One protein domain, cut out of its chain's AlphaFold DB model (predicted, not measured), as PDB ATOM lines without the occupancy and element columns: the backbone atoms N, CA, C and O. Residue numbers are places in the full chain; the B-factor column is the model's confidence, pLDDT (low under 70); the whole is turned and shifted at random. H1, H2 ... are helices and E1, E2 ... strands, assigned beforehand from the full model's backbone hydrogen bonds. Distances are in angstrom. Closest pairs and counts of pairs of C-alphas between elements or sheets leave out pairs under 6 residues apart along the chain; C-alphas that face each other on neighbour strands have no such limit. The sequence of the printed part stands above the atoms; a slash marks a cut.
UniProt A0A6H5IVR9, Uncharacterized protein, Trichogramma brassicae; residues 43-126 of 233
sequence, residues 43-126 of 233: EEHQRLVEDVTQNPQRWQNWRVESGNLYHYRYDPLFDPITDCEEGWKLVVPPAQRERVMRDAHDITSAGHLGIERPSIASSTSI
ATOM      1  N   GLU A  43     -45.817 -53.310 -22.377       90.25
ATOM      2  CA  GLU A  43     -45.394 -54.708 -22.151       90.25
ATOM      3  C   GLU A  43     -43.881 -54.850 -21.881       90.25
ATOM      4  O   GLU A  43     -43.468 -55.641 -21.034       90.25
ATOM      5  N   GLU A  44     -43.031 -54.093 -22.588       89.94
ATOM      6  CA  GLU A  44     -41.573 -54.151 -22.401       89.94
ATOM      7  C   GLU A  44     -41.142 -53.659 -21.013       89.94
ATOM      8  O   GLU A  44     -40.216 -54.217 -20.419       89.94
ATOM      9  N   HIS A  45     -41.826 -52.647 -20.469       91.12
ATOM     10  CA  HIS A  45     -41.544 -52.129 -19.133       91.12
ATOM     11  C   HIS A  45     -41.967 -53.135 -18.056       91.12
ATOM     12  O   HIS A  45     -41.211 -53.382 -17.119       91.12
ATOM     13  N   GLN A  46     -43.132 -53.769 -18.222       92.25
ATOM     14  CA  GLN A  46     -43.623 -54.805 -17.305       92.25
ATOM     15  C   GLN A  46     -42.691 -56.018 -17.268       92.25
ATOM     16  O   GLN A  46     -42.264 -56.420 -16.188       92.25
ATOM     17  N   ARG A  47     -42.283 -56.537 -18.435       94.25
ATOM     18  CA  ARG A  47     -41.313 -57.643 -18.526       94.25
ATOM     19  C   ARG A  47     -39.996 -57.307 -17.828       94.25
ATOM     20  O   ARG A  47     -39.435 -58.161 -17.152       94.25
ATOM     21  N   LEU A  48     -39.512 -56.067 -17.947       94.31
ATOM     22  CA  LEU A  48     -38.287 -55.632 -17.273       94.31
ATOM     23  C   LEU A  48     -38.461 -55.520 -15.748       94.31
ATOM     24  O   LEU A  48     -37.564 -55.912 -15.005       94.31
ATOM     25  N   VAL A  49     -39.614 -55.040 -15.268       95.19
ATOM     26  CA  VAL A  49     -39.963 -55.037 -13.834       95.19
ATOM     27  C   VAL A  49     -40.022 -56.465 -13.282       95.19
ATOM     28  O   VAL A  49     -39.463 -56.728 -12.215       95.19
ATOM     29  N   GLU A  50     -40.638 -57.399 -14.007       96.00
ATOM     30  CA  GLU A  50     -40.678 -58.819 -13.642       96.00
ATOM     31  C   GLU A  50     -39.274 -59.443 -13.625       96.00
ATOM     32  O   GLU A  50     -38.897 -60.051 -12.622       96.00
ATOM     33  N   ASP A  51     -38.465 -59.233 -14.667       96.69
ATOM     34  CA  ASP A  51     -37.094 -59.752 -14.772       96.69
ATOM     35  C   ASP A  51     -36.185 -59.259 -13.635       96.69
ATOM     36  O   ASP A  51     -35.411 -60.045 -13.075       96.69
ATOM     37  N   VAL A  52     -36.271 -57.970 -13.275       97.44
ATOM     38  CA  VAL A  52     -35.511 -57.372 -12.163       97.44
ATOM     39  C   VAL A  52     -36.001 -57.908 -10.816       97.44
ATOM     40  O   VAL A  52     -35.180 -58.201  -9.946       97.44
ATOM     41  N   THR A  53     -37.312 -58.107 -10.654       96.44
ATOM     42  CA  THR A  53     -37.907 -58.664  -9.426       96.44
ATOM     43  C   THR A  53     -37.542 -60.140  -9.232       96.44
ATOM     44  O   THR A  53     -37.239 -60.559  -8.117       96.44
ATOM     45  N   GLN A  54     -37.537 -60.936 -10.305       97.56
ATOM     46  CA  GLN A  54     -37.201 -62.362 -10.258       97.56
ATOM     47  C   GLN A  54     -35.690 -62.616 -10.139       97.56
ATOM     48  O   GLN A  54     -35.283 -63.581  -9.494       97.56
ATOM     49  N   ASN A  55     -34.847 -61.776 -10.755       97.06
ATOM     50  CA  ASN A  55     -33.405 -62.018 -10.884       97.06
ATOM     51  C   ASN A  55     -32.537 -60.825 -10.417       97.06
ATOM     52  O   ASN A  55     -31.660 -60.387 -11.170       97.06
ATOM     53  N   PRO A  56     -32.691 -60.306  -9.183       96.31
ATOM     54  CA  PRO A  56     -32.006 -59.083  -8.745       96.31
ATOM     55  C   PRO A  56     -30.469 -59.172  -8.819       96.31
ATOM     56  O   PRO A  56     -29.809 -58.195  -9.158       96.31
ATOM     57  N   GLN A  57     -29.875 -60.355  -8.610       96.25
ATOM     58  CA  GLN A  57     -28.417 -60.547  -8.730       96.25
ATOM     59  C   GLN A  57     -27.868 -60.334 -10.153       96.25
ATOM     60  O   GLN A  57     -26.693 -59.991 -10.309       96.25
ATOM     61  N   ARG A  58     -28.702 -60.519 -11.187       97.31
ATOM     62  CA  ARG A  58     -28.354 -60.248 -12.591       97.31
ATOM     63  C   ARG A  58     -28.413 -58.753 -12.914       97.31
ATOM     64  O   ARG A  58     -27.708 -58.296 -13.809       97.31
ATOM     65  N   TRP A  59     -29.231 -58.000 -12.184       96.81
ATOM     66  CA  TRP A  59     -29.587 -56.617 -12.482       96.81
ATOM     67  C   TRP A  59     -29.133 -55.657 -11.372       96.81
ATOM     68  O   TRP A  59     -29.902 -54.830 -10.908       96.81
ATOM     69  N   GLN A  60     -27.863 -55.731 -10.962       96.00
ATOM     70  CA  GLN A  60     -27.317 -55.007  -9.794       96.00
ATOM     71  C   GLN A  60     -27.495 -53.474  -9.835       96.00
ATOM     72  O   GLN A  60     -27.602 -52.841  -8.790       96.00
ATOM     73  N   ASN A  61     -27.569 -52.884 -11.033       96.12
ATOM     74  CA  ASN A  61     -27.810 -51.449 -11.241       96.12
ATOM     75  C   ASN A  61     -29.304 -51.102 -11.415       96.12
ATOM     76  O   ASN A  61     -29.628 -50.007 -11.866       96.12
ATOM     77  N   TRP A  62     -30.217 -52.025 -11.119       97.25
ATOM     78  CA  TRP A  62     -31.662 -51.827 -11.212       97.25
ATOM     79  C   TRP A  62     -32.318 -52.199  -9.888       97.25
ATOM     80  O   TRP A  62     -31.901 -53.143  -9.218       97.25
ATOM     81  N   ARG A  63     -33.377 -51.480  -9.519       96.12
ATOM     82  CA  ARG A  63     -34.233 -51.846  -8.388       96.12
ATOM     83  C   ARG A  63     -35.688 -51.534  -8.703       96.12
ATOM     84  O   ARG A  63     -35.975 -50.624  -9.479       96.12
ATOM     85  N   VAL A  64     -36.594 -52.290  -8.094       96.44
ATOM     86  CA  VAL A  64     -38.033 -52.017  -8.122       96.44
ATOM     87  C   VAL A  64     -38.442 -51.573  -6.726       96.44
ATOM     88  O   VAL A  64     -38.169 -52.268  -5.750       96.44
ATOM     89  N   GLU A  65     -39.082 -50.416  -6.629       94.75
ATOM     90  CA  GLU A  65     -39.452 -49.793  -5.359       94.75
ATOM     91  C   GLU A  65     -40.825 -49.136  -5.503       94.75
ATOM     92  O   GLU A  65     -41.079 -48.409  -6.461       94.75
ATOM     93  N   SER A  66     -41.758 -49.459  -4.602       92.19
ATOM     94  CA  SER A  66     -43.166 -49.023  -4.677       92.19
ATOM     95  C   SER A  66     -43.865 -49.312  -6.023       92.19
ATOM     96  O   SER A  66     -44.826 -48.643  -6.392       92.19
ATOM     97  N   GLY A  67     -43.398 -50.327  -6.762       89.19
ATOM     98  CA  GLY A  67     -43.897 -50.680  -8.097       89.19
ATOM     99  C   GLY A  67     -43.314 -49.851  -9.249       89.19
ATOM    100  O   GLY A  67     -43.677 -50.104 -10.394       89.19
ATOM    101  N   ASN A  68     -42.407 -48.917  -8.962       92.88
ATOM    102  CA  ASN A  68     -41.658 -48.141  -9.945       92.88
ATOM    103  C   ASN A  68     -40.287 -48.783 -10.209       92.88
ATOM    104  O   ASN A  68     -39.658 -49.327  -9.298       92.88
ATOM    105  N   LEU A  69     -39.802 -48.687 -11.448       95.06
ATOM    106  CA  LEU A  69     -38.483 -49.175 -11.847       95.06
ATOM    107  C   LEU A  69     -37.441 -48.052 -11.774       95.06
ATOM    108  O   LEU A  69     -37.625 -46.993 -12.372       95.06
ATOM    109  N   TYR A  70     -36.316 -48.303 -11.110       96.19
ATOM    110  CA  TYR A  70     -35.197 -47.367 -11.003       96.19
ATOM    111  C   TYR A  70     -33.925 -47.975 -11.587       96.19
ATOM    112  O   TYR A  70     -33.668 -49.172 -11.446       96.19
ATOM    113  N   HIS A  71     -33.103 -47.127 -12.203       96.19
ATOM    114  CA  HIS A  71     -31.797 -47.488 -12.740       96.19
ATOM    115  C   HIS A  71     -30.708 -46.596 -12.141       96.19
ATOM    116  O   HIS A  71     -30.799 -45.367 -12.194       96.19
ATOM    117  N   TYR A  72     -29.661 -47.218 -11.607       95.00
ATOM    118  CA  TYR A  72     -28.504 -46.534 -11.050       95.00
ATOM    119  C   TYR A  72     -27.601 -45.992 -12.165       95.00
ATOM    120  O   TYR A  72     -27.140 -46.719 -13.050       95.00
ATOM    121  N   ARG A  73     -27.335 -44.691 -12.125       92.88
ATOM    122  CA  ARG A  73     -26.375 -43.995 -12.981       92.88
ATOM    123  C   ARG A  73     -25.282 -43.431 -12.086       92.88
ATOM    124  O   ARG A  73     -25.518 -42.478 -11.356       92.88
ATOM    125  N   TYR A  74     -24.086 -44.010 -12.172       90.06
ATOM    126  CA  TYR A  74     -22.908 -43.397 -11.574       90.06
ATOM    127  C   TYR A  74     -22.582 -42.088 -12.302       90.06
ATOM    128  O   TYR A  74     -22.445 -42.081 -13.529       90.06
ATOM    129  N   ASP A  75     -22.439 -41.014 -11.537       88.12
ATOM    130  CA  ASP A  75     -21.975 -39.709 -11.990       88.12
ATOM    131  C   ASP A  75     -20.739 -39.338 -11.140       88.12
ATOM    132  O   ASP A  75     -20.837 -39.337  -9.912       88.12
ATOM    133  N   PRO A  76     -19.566 -39.066 -11.755       88.88
ATOM    134  CA  PRO A  76     -18.324 -38.765 -11.038       88.88
ATOM    135  C   PRO A  76     -18.346 -37.513 -10.152       88.88
ATOM    136  O   PRO A  76     -17.377 -37.290  -9.428       88.88
ATOM    137  N   LEU A  77     -19.376 -36.668 -10.252       88.56
ATOM    138  CA  LEU A  77     -19.518 -35.455  -9.442       88.56
ATOM    139  C   LEU A  77     -20.107 -35.712  -8.048       88.56
ATOM    140  O   LEU A  77     -19.998 -34.837  -7.193       88.56
ATOM    141  N   PHE A  78     -20.704 -36.884  -7.828       86.06
ATOM    142  CA  PHE A  78     -21.328 -37.277  -6.565       86.06
ATOM    143  C   PHE A  78     -20.426 -38.240  -5.785       86.06
ATOM    144  O   PHE A  78     -19.805 -39.141  -6.365       86.06
ATOM    145  N   ASP A  79     -20.356 -38.074  -4.464       86.00
ATOM    146  CA  ASP A  79     -19.626 -38.997  -3.596       86.00
ATOM    147  C   ASP A  79     -20.508 -40.234  -3.336       86.00
ATOM    148  O   ASP A  79     -21.596 -40.111  -2.770       86.00
ATOM    149  N   PRO A  80     -20.075 -41.454  -3.714       79.94
ATOM    150  CA  PRO A  80     -20.882 -42.663  -3.553       79.94
ATOM    151  C   PRO A  80     -21.177 -43.038  -2.089       79.94
ATOM    152  O   PRO A  80     -21.946 -43.971  -1.859       79.94
ATOM    153  N   ILE A  81     -20.563 -42.368  -1.107       83.44
ATOM    154  CA  ILE A  81     -20.814 -42.558   0.326       83.44
ATOM    155  C   ILE A  81     -21.925 -41.622   0.823       83.44
ATOM    156  O   ILE A  81     -22.783 -42.077   1.581       83.44
ATOM    157  N   THR A  82     -21.927 -40.343   0.428       86.31
ATOM    158  CA  THR A  82     -22.938 -39.366   0.886       86.31
ATOM    159  C   THR A  82     -24.165 -39.317  -0.016       86.31
ATOM    160  O   THR A  82     -25.276 -39.166   0.483       86.31
ATOM    161  N   ASP A  83     -23.977 -39.525  -1.319       85.31
ATOM    162  CA  ASP A  83     -24.956 -39.224  -2.367       85.31
ATOM    163  C   ASP A  83     -25.483 -40.522  -3.020       85.31
ATOM    164  O   ASP A  83     -25.834 -40.580  -4.203       85.31
ATOM    165  N   CYS A  84     -25.497 -41.620  -2.258       79.88
ATOM    166  CA  CYS A  84     -25.802 -42.962  -2.763       79.88
ATOM    167  C   CYS A  84     -27.249 -43.127  -3.270       79.88
ATOM    168  O   CYS A  84     -27.524 -44.038  -4.059       79.88
ATOM    169  N   GLU A  85     -28.161 -42.238  -2.863       87.12
ATOM    170  CA  GLU A  85     -29.534 -42.165  -3.373       87.12
ATOM    171  C   GLU A  85     -29.634 -41.346  -4.670       87.12
ATOM    172  O   GLU A  85     -30.348 -41.754  -5.586       87.12
ATOM    173  N   GLU A  86     -28.842 -40.278  -4.811       88.06
ATOM    174  CA  GLU A  86     -28.844 -39.352  -5.956       88.06
ATOM    175  C   GLU A  86     -28.592 -40.055  -7.302       88.06
ATOM    176  O   GLU A  86     -29.119 -39.650  -8.342       88.06
ATOM    177  N   GLY A  87     -27.807 -41.137  -7.301       90.81
ATOM    178  CA  GLY A  87     -27.524 -41.939  -8.494       90.81
ATOM    179  C   GLY A  87     -28.716 -42.759  -9.012       90.81
ATOM    180  O   GLY A  87     -28.696 -43.203 -10.163       90.81
ATOM    181  N   TRP A  88     -29.768 -42.975  -8.215       94.56
ATOM    182  CA  TRP A  88     -30.945 -43.743  -8.632       94.56
ATOM    183  C   TRP A  88     -31.945 -42.862  -9.366       94.56
ATOM    184  O   TRP A  88     -32.514 -41.930  -8.805       94.56
ATOM    185  N   LYS A  89     -32.202 -43.181 -10.636       94.12
ATOM    186  CA  LYS A  89     -33.137 -42.420 -11.468       94.12
ATOM    187  C   LYS A  89     -34.339 -43.275 -11.875       94.12
ATOM    188  O   LYS A  89     -34.171 -44.409 -12.325       94.12
ATOM    189  N   LEU A  90     -35.539 -42.711 -11.755       94.56
ATOM    190  CA  LEU A  90     -36.805 -43.325 -12.165       94.56
ATOM    191  C   LEU A  90     -36.828 -43.580 -13.680       94.56
ATOM    192  O   LEU A  90     -36.539 -42.679 -14.469       94.56
ATOM    193  N   VAL A  91     -37.195 -44.792 -14.095       94.12
ATOM    194  CA  VAL A  91     -37.286 -45.195 -15.504       94.12
ATOM    195  C   VAL A  91     -38.719 -45.019 -15.994       94.12
ATOM    196  O   VAL A  91     -39.604 -45.790 -15.641       94.12
ATOM    197  N   VAL A  92     -38.948 -44.015 -16.843       92.38
ATOM    198  CA  VAL A  92     -40.293 -43.674 -17.341       92.38
ATOM    199  C   VAL A  92     -40.720 -44.612 -18.489       92.38
ATOM    200  O   VAL A  92     -39.987 -44.704 -19.493       92.38
ATOM    201  N   PRO A  93     -41.896 -45.270 -18.394       91.25
ATOM    202  CA  PRO A  93     -42.484 -46.048 -19.487       91.25
ATOM    203  C   PRO A  93     -42.633 -45.206 -20.767       91.25
ATOM    204  O   PRO A  93     -42.999 -44.032 -20.660       91.25
ATOM    205  N   PRO A  94     -42.332 -45.743 -21.967       86.88
ATOM    206  CA  PRO A  94     -42.529 -45.061 -23.248       86.88
ATOM    207  C   PRO A  94     -43.803 -44.212 -23.361       86.88
ATOM    208  O   PRO A  94     -43.688 -43.040 -23.725       86.88
ATOM    209  N   ALA A  95     -44.966 -44.746 -22.974       88.06
ATOM    210  CA  ALA A  95     -46.259 -44.058 -23.024       88.06
ATOM    211  C   ALA A  95     -46.303 -42.748 -22.210       88.06
ATOM    212  O   ALA A  95     -47.004 -41.802 -22.564       88.06
ATOM    213  N   GLN A  96     -45.519 -42.657 -21.133       87.38
ATOM    214  CA  GLN A  96     -45.524 -41.521 -20.207       87.38
ATOM    215  C   GLN A  96     -44.442 -40.482 -20.505       87.38
ATOM    216  O   GLN A  96     -44.491 -39.377 -19.964       87.38
ATOM    217  N   ARG A  97     -43.469 -40.797 -21.371       89.44
ATOM    218  CA  ARG A  97     -42.327 -39.909 -21.649       89.44
ATOM    219  C   ARG A  97     -42.760 -38.567 -22.217       89.44
ATOM    220  O   ARG A  97     -42.224 -37.556 -21.786       89.44
ATOM    221  N   GLU A  98     -43.722 -38.539 -23.139       89.25
ATOM    222  CA  GLU A  98     -44.206 -37.273 -23.707       89.25
ATOM    223  C   GLU A  98     -44.827 -36.385 -22.626       89.25
ATOM    224  O   GLU A  98     -44.502 -35.203 -22.546       89.25
ATOM    225  N   ARG A  99     -45.656 -36.965 -21.748       87.94
ATOM    226  CA  ARG A  99     -46.242 -36.243 -20.618       87.94
ATOM    227  C   ARG A  99     -45.161 -35.732 -19.669       87.94
ATOM    228  O   ARG A  99     -45.147 -34.547 -19.395       87.94
ATOM    229  N   VAL A 100     -44.237 -36.579 -19.211       89.06
ATOM    230  CA  VAL A 100     -43.168 -36.158 -18.282       89.06
ATOM    231  C   VAL A 100     -42.274 -35.075 -18.898       89.06
ATOM    232  O   VAL A 100     -41.889 -34.143 -18.202       89.06
ATOM    233  N   MET A 101     -41.970 -35.161 -20.197       85.75
ATOM    234  CA  MET A 101     -41.210 -34.131 -20.920       85.75
ATOM    235  C   MET A 101     -41.986 -32.816 -21.038       85.75
ATOM    236  O   MET A 101     -41.382 -31.759 -20.890       85.75
ATOM    237  N   ARG A 102     -43.297 -32.875 -21.308       86.19
ATOM    238  CA  ARG A 102     -44.170 -31.698 -21.393       86.19
ATOM    239  C   ARG A 102     -44.348 -31.054 -20.026       86.19
ATOM    240  O   ARG A 102     -44.040 -29.880 -19.887       86.19
ATOM    241  N   ASP A 103     -44.750 -31.839 -19.029       84.12
ATOM    242  CA  ASP A 103     -44.920 -31.403 -17.646       84.12
ATOM    243  C   ASP A 103     -43.623 -30.718 -17.178       84.12
ATOM    244  O   ASP A 103     -43.674 -29.568 -16.777       84.12
ATOM    245  N   ALA A 104     -42.444 -31.334 -17.355       82.38
ATOM    246  CA  ALA A 104     -41.155 -30.749 -16.960       82.38
ATOM    247  C   ALA A 104     -40.629 -29.591 -17.837       82.38
ATOM    248  O   ALA A 104     -39.664 -28.939 -17.444       82.38
ATOM    249  N   HIS A 105     -41.202 -29.348 -19.019       81.81
ATOM    250  CA  HIS A 105     -40.863 -28.203 -19.873       81.81
ATOM    251  C   HIS A 105     -41.783 -27.007 -19.597       81.81
ATOM    252  O   HIS A 105     -41.308 -25.876 -19.554       81.81
ATOM    253  N   ASP A 106     -43.077 -27.263 -19.393       77.50
ATOM    254  CA  ASP A 106     -44.131 -26.247 -19.330       77.50
ATOM    255  C   ASP A 106     -44.359 -25.688 -17.907       77.50
ATOM    256  O   ASP A 106     -45.129 -24.736 -17.746       77.50
ATOM    257  N   ILE A 107     -43.695 -26.220 -16.863       75.62
ATOM    258  CA  ILE A 107     -43.708 -25.582 -15.531       75.62
ATOM    259  C   ILE A 107     -43.063 -24.197 -15.624       75.62
ATOM    260  O   ILE A 107     -41.961 -24.040 -16.147       75.62
ATOM    261  N   THR A 108     -43.671 -23.195 -14.996       61.84
ATOM    262  CA  THR A 108     -43.097 -21.842 -14.882       61.84
ATOM    263  C   THR A 108     -41.714 -21.822 -14.214       61.84
ATOM    264  O   THR A 108     -40.903 -20.950 -14.521       61.84
ATOM    265  N   SER A 109     -41.411 -22.802 -13.355       66.12
ATOM    266  CA  SER A 109     -40.105 -23.001 -12.713       66.12
ATOM    267  C   SER A 109     -39.071 -23.731 -13.583       66.12
ATOM    268  O   SER A 109     -37.880 -23.684 -13.275       66.12
ATOM    269  N   ALA A 110     -39.469 -24.351 -14.703       64.50
ATOM    270  CA  ALA A 110     -38.546 -25.019 -15.627       64.50
ATOM    271  C   ALA A 110     -37.591 -24.032 -16.331       64.50
ATOM    272  O   ALA A 110     -36.603 -24.442 -16.947       64.50
ATOM    273  N   GLY A 111     -37.888 -22.729 -16.237       56.06
ATOM    274  CA  GLY A 111     -37.079 -21.622 -16.743       56.06
ATOM    275  C   GLY A 111     -37.106 -21.456 -18.261       56.06
ATOM    276  O   GLY A 111     -36.375 -20.606 -18.766       56.06
ATOM    277  N   HIS A 112     -37.888 -22.279 -18.980       57.47
ATOM    278  CA  HIS A 112     -37.831 -22.454 -20.440       57.47
ATOM    279  C   HIS A 112     -36.388 -22.418 -20.972       57.47
ATOM    280  O   HIS A 112     -36.089 -21.800 -21.999       57.47
ATOM    281  N   LEU A 113     -35.474 -23.057 -20.232       53.69
ATOM    282  CA  LEU A 113     -34.102 -23.243 -20.674       53.69
ATOM    283  C   LEU A 113     -34.180 -23.988 -22.009       53.69
ATOM    284  O   LEU A 113     -34.895 -24.982 -22.113       53.69
ATOM    285  N   GLY A 114     -33.515 -23.440 -23.029       46.19
ATOM    286  CA  GLY A 114     -33.686 -23.862 -24.417       46.19
ATOM    287  C   GLY A 114     -33.317 -25.325 -24.677       46.19
ATOM    288  O   GLY A 114     -33.058 -26.112 -23.767       46.19
ATOM    289  N   ILE A 115     -33.234 -25.685 -25.959       51.59
ATOM    290  CA  ILE A 115     -32.986 -27.056 -26.449       51.59
ATOM    291  C   ILE A 115     -31.800 -27.751 -25.742       51.59
ATOM    292  O   ILE A 115     -31.779 -28.978 -25.645       51.59
ATOM    293  N   GLU A 116     -30.846 -26.992 -25.198       44.38
ATOM    294  CA  GLU A 116     -29.767 -27.498 -24.343       44.38
ATOM    295  C   GLU A 116     -30.201 -28.229 -23.047       44.38
ATOM    296  O   GLU A 116     -29.493 -29.164 -22.659       44.38
ATOM    297  N   ARG A 117     -31.274 -27.834 -22.334       45.56
ATOM    298  CA  ARG A 117     -31.594 -28.376 -20.986       45.56
ATOM    299  C   ARG A 117     -33.084 -28.322 -20.565       45.56
ATOM    300  O   ARG A 117     -33.444 -27.459 -19.765       45.56
ATOM    301  N   PRO A 118     -33.924 -29.315 -20.919       45.50
ATOM    302  CA  PRO A 118     -35.116 -29.617 -20.120       45.50
ATOM    303  C   PRO A 118     -34.700 -30.054 -18.702       45.50
ATOM    304  O   PRO A 118     -33.862 -30.944 -18.531       45.50
ATOM    305  N   SER A 119     -35.266 -29.428 -17.673       46.97
ATOM    306  CA  SER A 119     -34.796 -29.453 -16.275       46.97
ATOM    307  C   SER A 119     -35.218 -30.697 -15.467       46.97
ATOM    308  O   SER A 119     -35.407 -30.643 -14.257       46.97
ATOM    309  N   ILE A 120     -35.242 -31.871 -16.109       51.62
ATOM    310  CA  ILE A 120     -35.585 -33.195 -15.532       51.62
ATOM    311  C   ILE A 120     -34.438 -33.742 -14.632       51.62
ATOM    312  O   ILE A 120     -34.264 -34.942 -14.441       51.62
ATOM    313  N   ALA A 121     -33.579 -32.863 -14.110       48.12
ATOM    314  CA  ALA A 121     -32.202 -33.193 -13.740       48.12
ATOM    315  C   ALA A 121     -32.040 -34.024 -12.451       48.12
ATOM    316  O   ALA A 121     -31.010 -34.680 -12.289       48.12
ATOM    317  N   SER A 122     -33.023 -34.018 -11.547       50.22
ATOM    318  CA  SER A 122     -32.831 -34.556 -10.191       50.22
ATOM    319  C   SER A 122     -33.169 -36.044 -10.055       50.22
ATOM    320  O   SER A 122     -32.350 -36.795  -9.535       50.22
ATOM    321  N   SER A 123     -34.318 -36.520 -10.551       52.56
ATOM    322  CA  SER A 123     -34.880 -37.810 -10.084       52.56
ATOM    323  C   SER A 123     -35.228 -38.830 -11.176       52.56
ATOM    324  O   SER A 123     -35.528 -39.982 -10.862       52.56
ATOM    325  N   THR A 124     -35.173 -38.460 -12.459       50.16
ATOM    326  CA  THR A 124     -35.808 -39.240 -13.540       50.16
ATOM    327  C   THR A 124     -34.866 -39.442 -14.730       50.16
ATOM    328  O   THR A 124     -34.270 -38.494 -15.228       50.16
ATOM    329  N   SER A 125     -34.723 -40.681 -15.220       47.81
ATOM    330  CA  SER A 125     -33.880 -41.025 -16.375       47.81
ATOM    331  C   SER A 125     -34.706 -41.618 -17.507       47.81
ATOM    332  O   SER A 125     -35.138 -42.773 -17.481       47.81
ATOM    333  N   ILE A 126     -34.852 -40.834 -18.572       54.28
ATOM    334  CA  ILE A 126     -35.425 -41.294 -19.833       54.28
ATOM    335  C   ILE A 126     -34.323 -42.015 -20.617       54.28
ATOM    336  O   ILE A 126     -33.581 -41.421 -21.397       54.28
TER     337      ILE A 126
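What this domain is: This is residues 43 to 126 of the 233 residues of an uncharacterized protein of Trichogramma brassicae (UniProt A0A6H5IVR9). A small antiparallel wall of strands E1, E2, E3 has H1 across one face; H2 runs off beyond E3, and residues 107 to 126 fold back to E3. Under half of the 84 printed residues are in H1, E1, E2, E3 and H2, a mixed class. The whole is only just loose, close to compact: radius of gyration of the C-alphas 14.6 A, spans 41 by 35 by 20 A.

How they stand to each other: H1, residues 43 to 54, is on the sheet, height 9.8 A, making two layers, helix over sheet. Its closest C-alpha pair with E1, residues 62 to 65, is Val 49 and Val 64, 6.7 A. E1, E2, residues 68 to 72, and E3, residues 88 to 91, form a meander, successive antiparallel neighbours in hairpins. Within hydrogen-bond range are N 63 and O 70, 3.0 A, and N 91 and O 69, 2.8 A. H2, residues 94 to 106, is not on the sheet. O i to N i+4 pairs are within range throughout H1, 7 of 9 in H2.

Where its parts are: H1, 16.3 A, begins at C-alpha 43 (-45.394, -54.708, -22.151). E2 spans 13.3 A. H2, 19.3 A, ends at C-alpha 106 (-44.131, -26.247, -19.330).

The domain as a whole: The printed part has no cut. The E2 to E3 link is long, 15 residues. Residues 108 to 126 have pLDDT under 70.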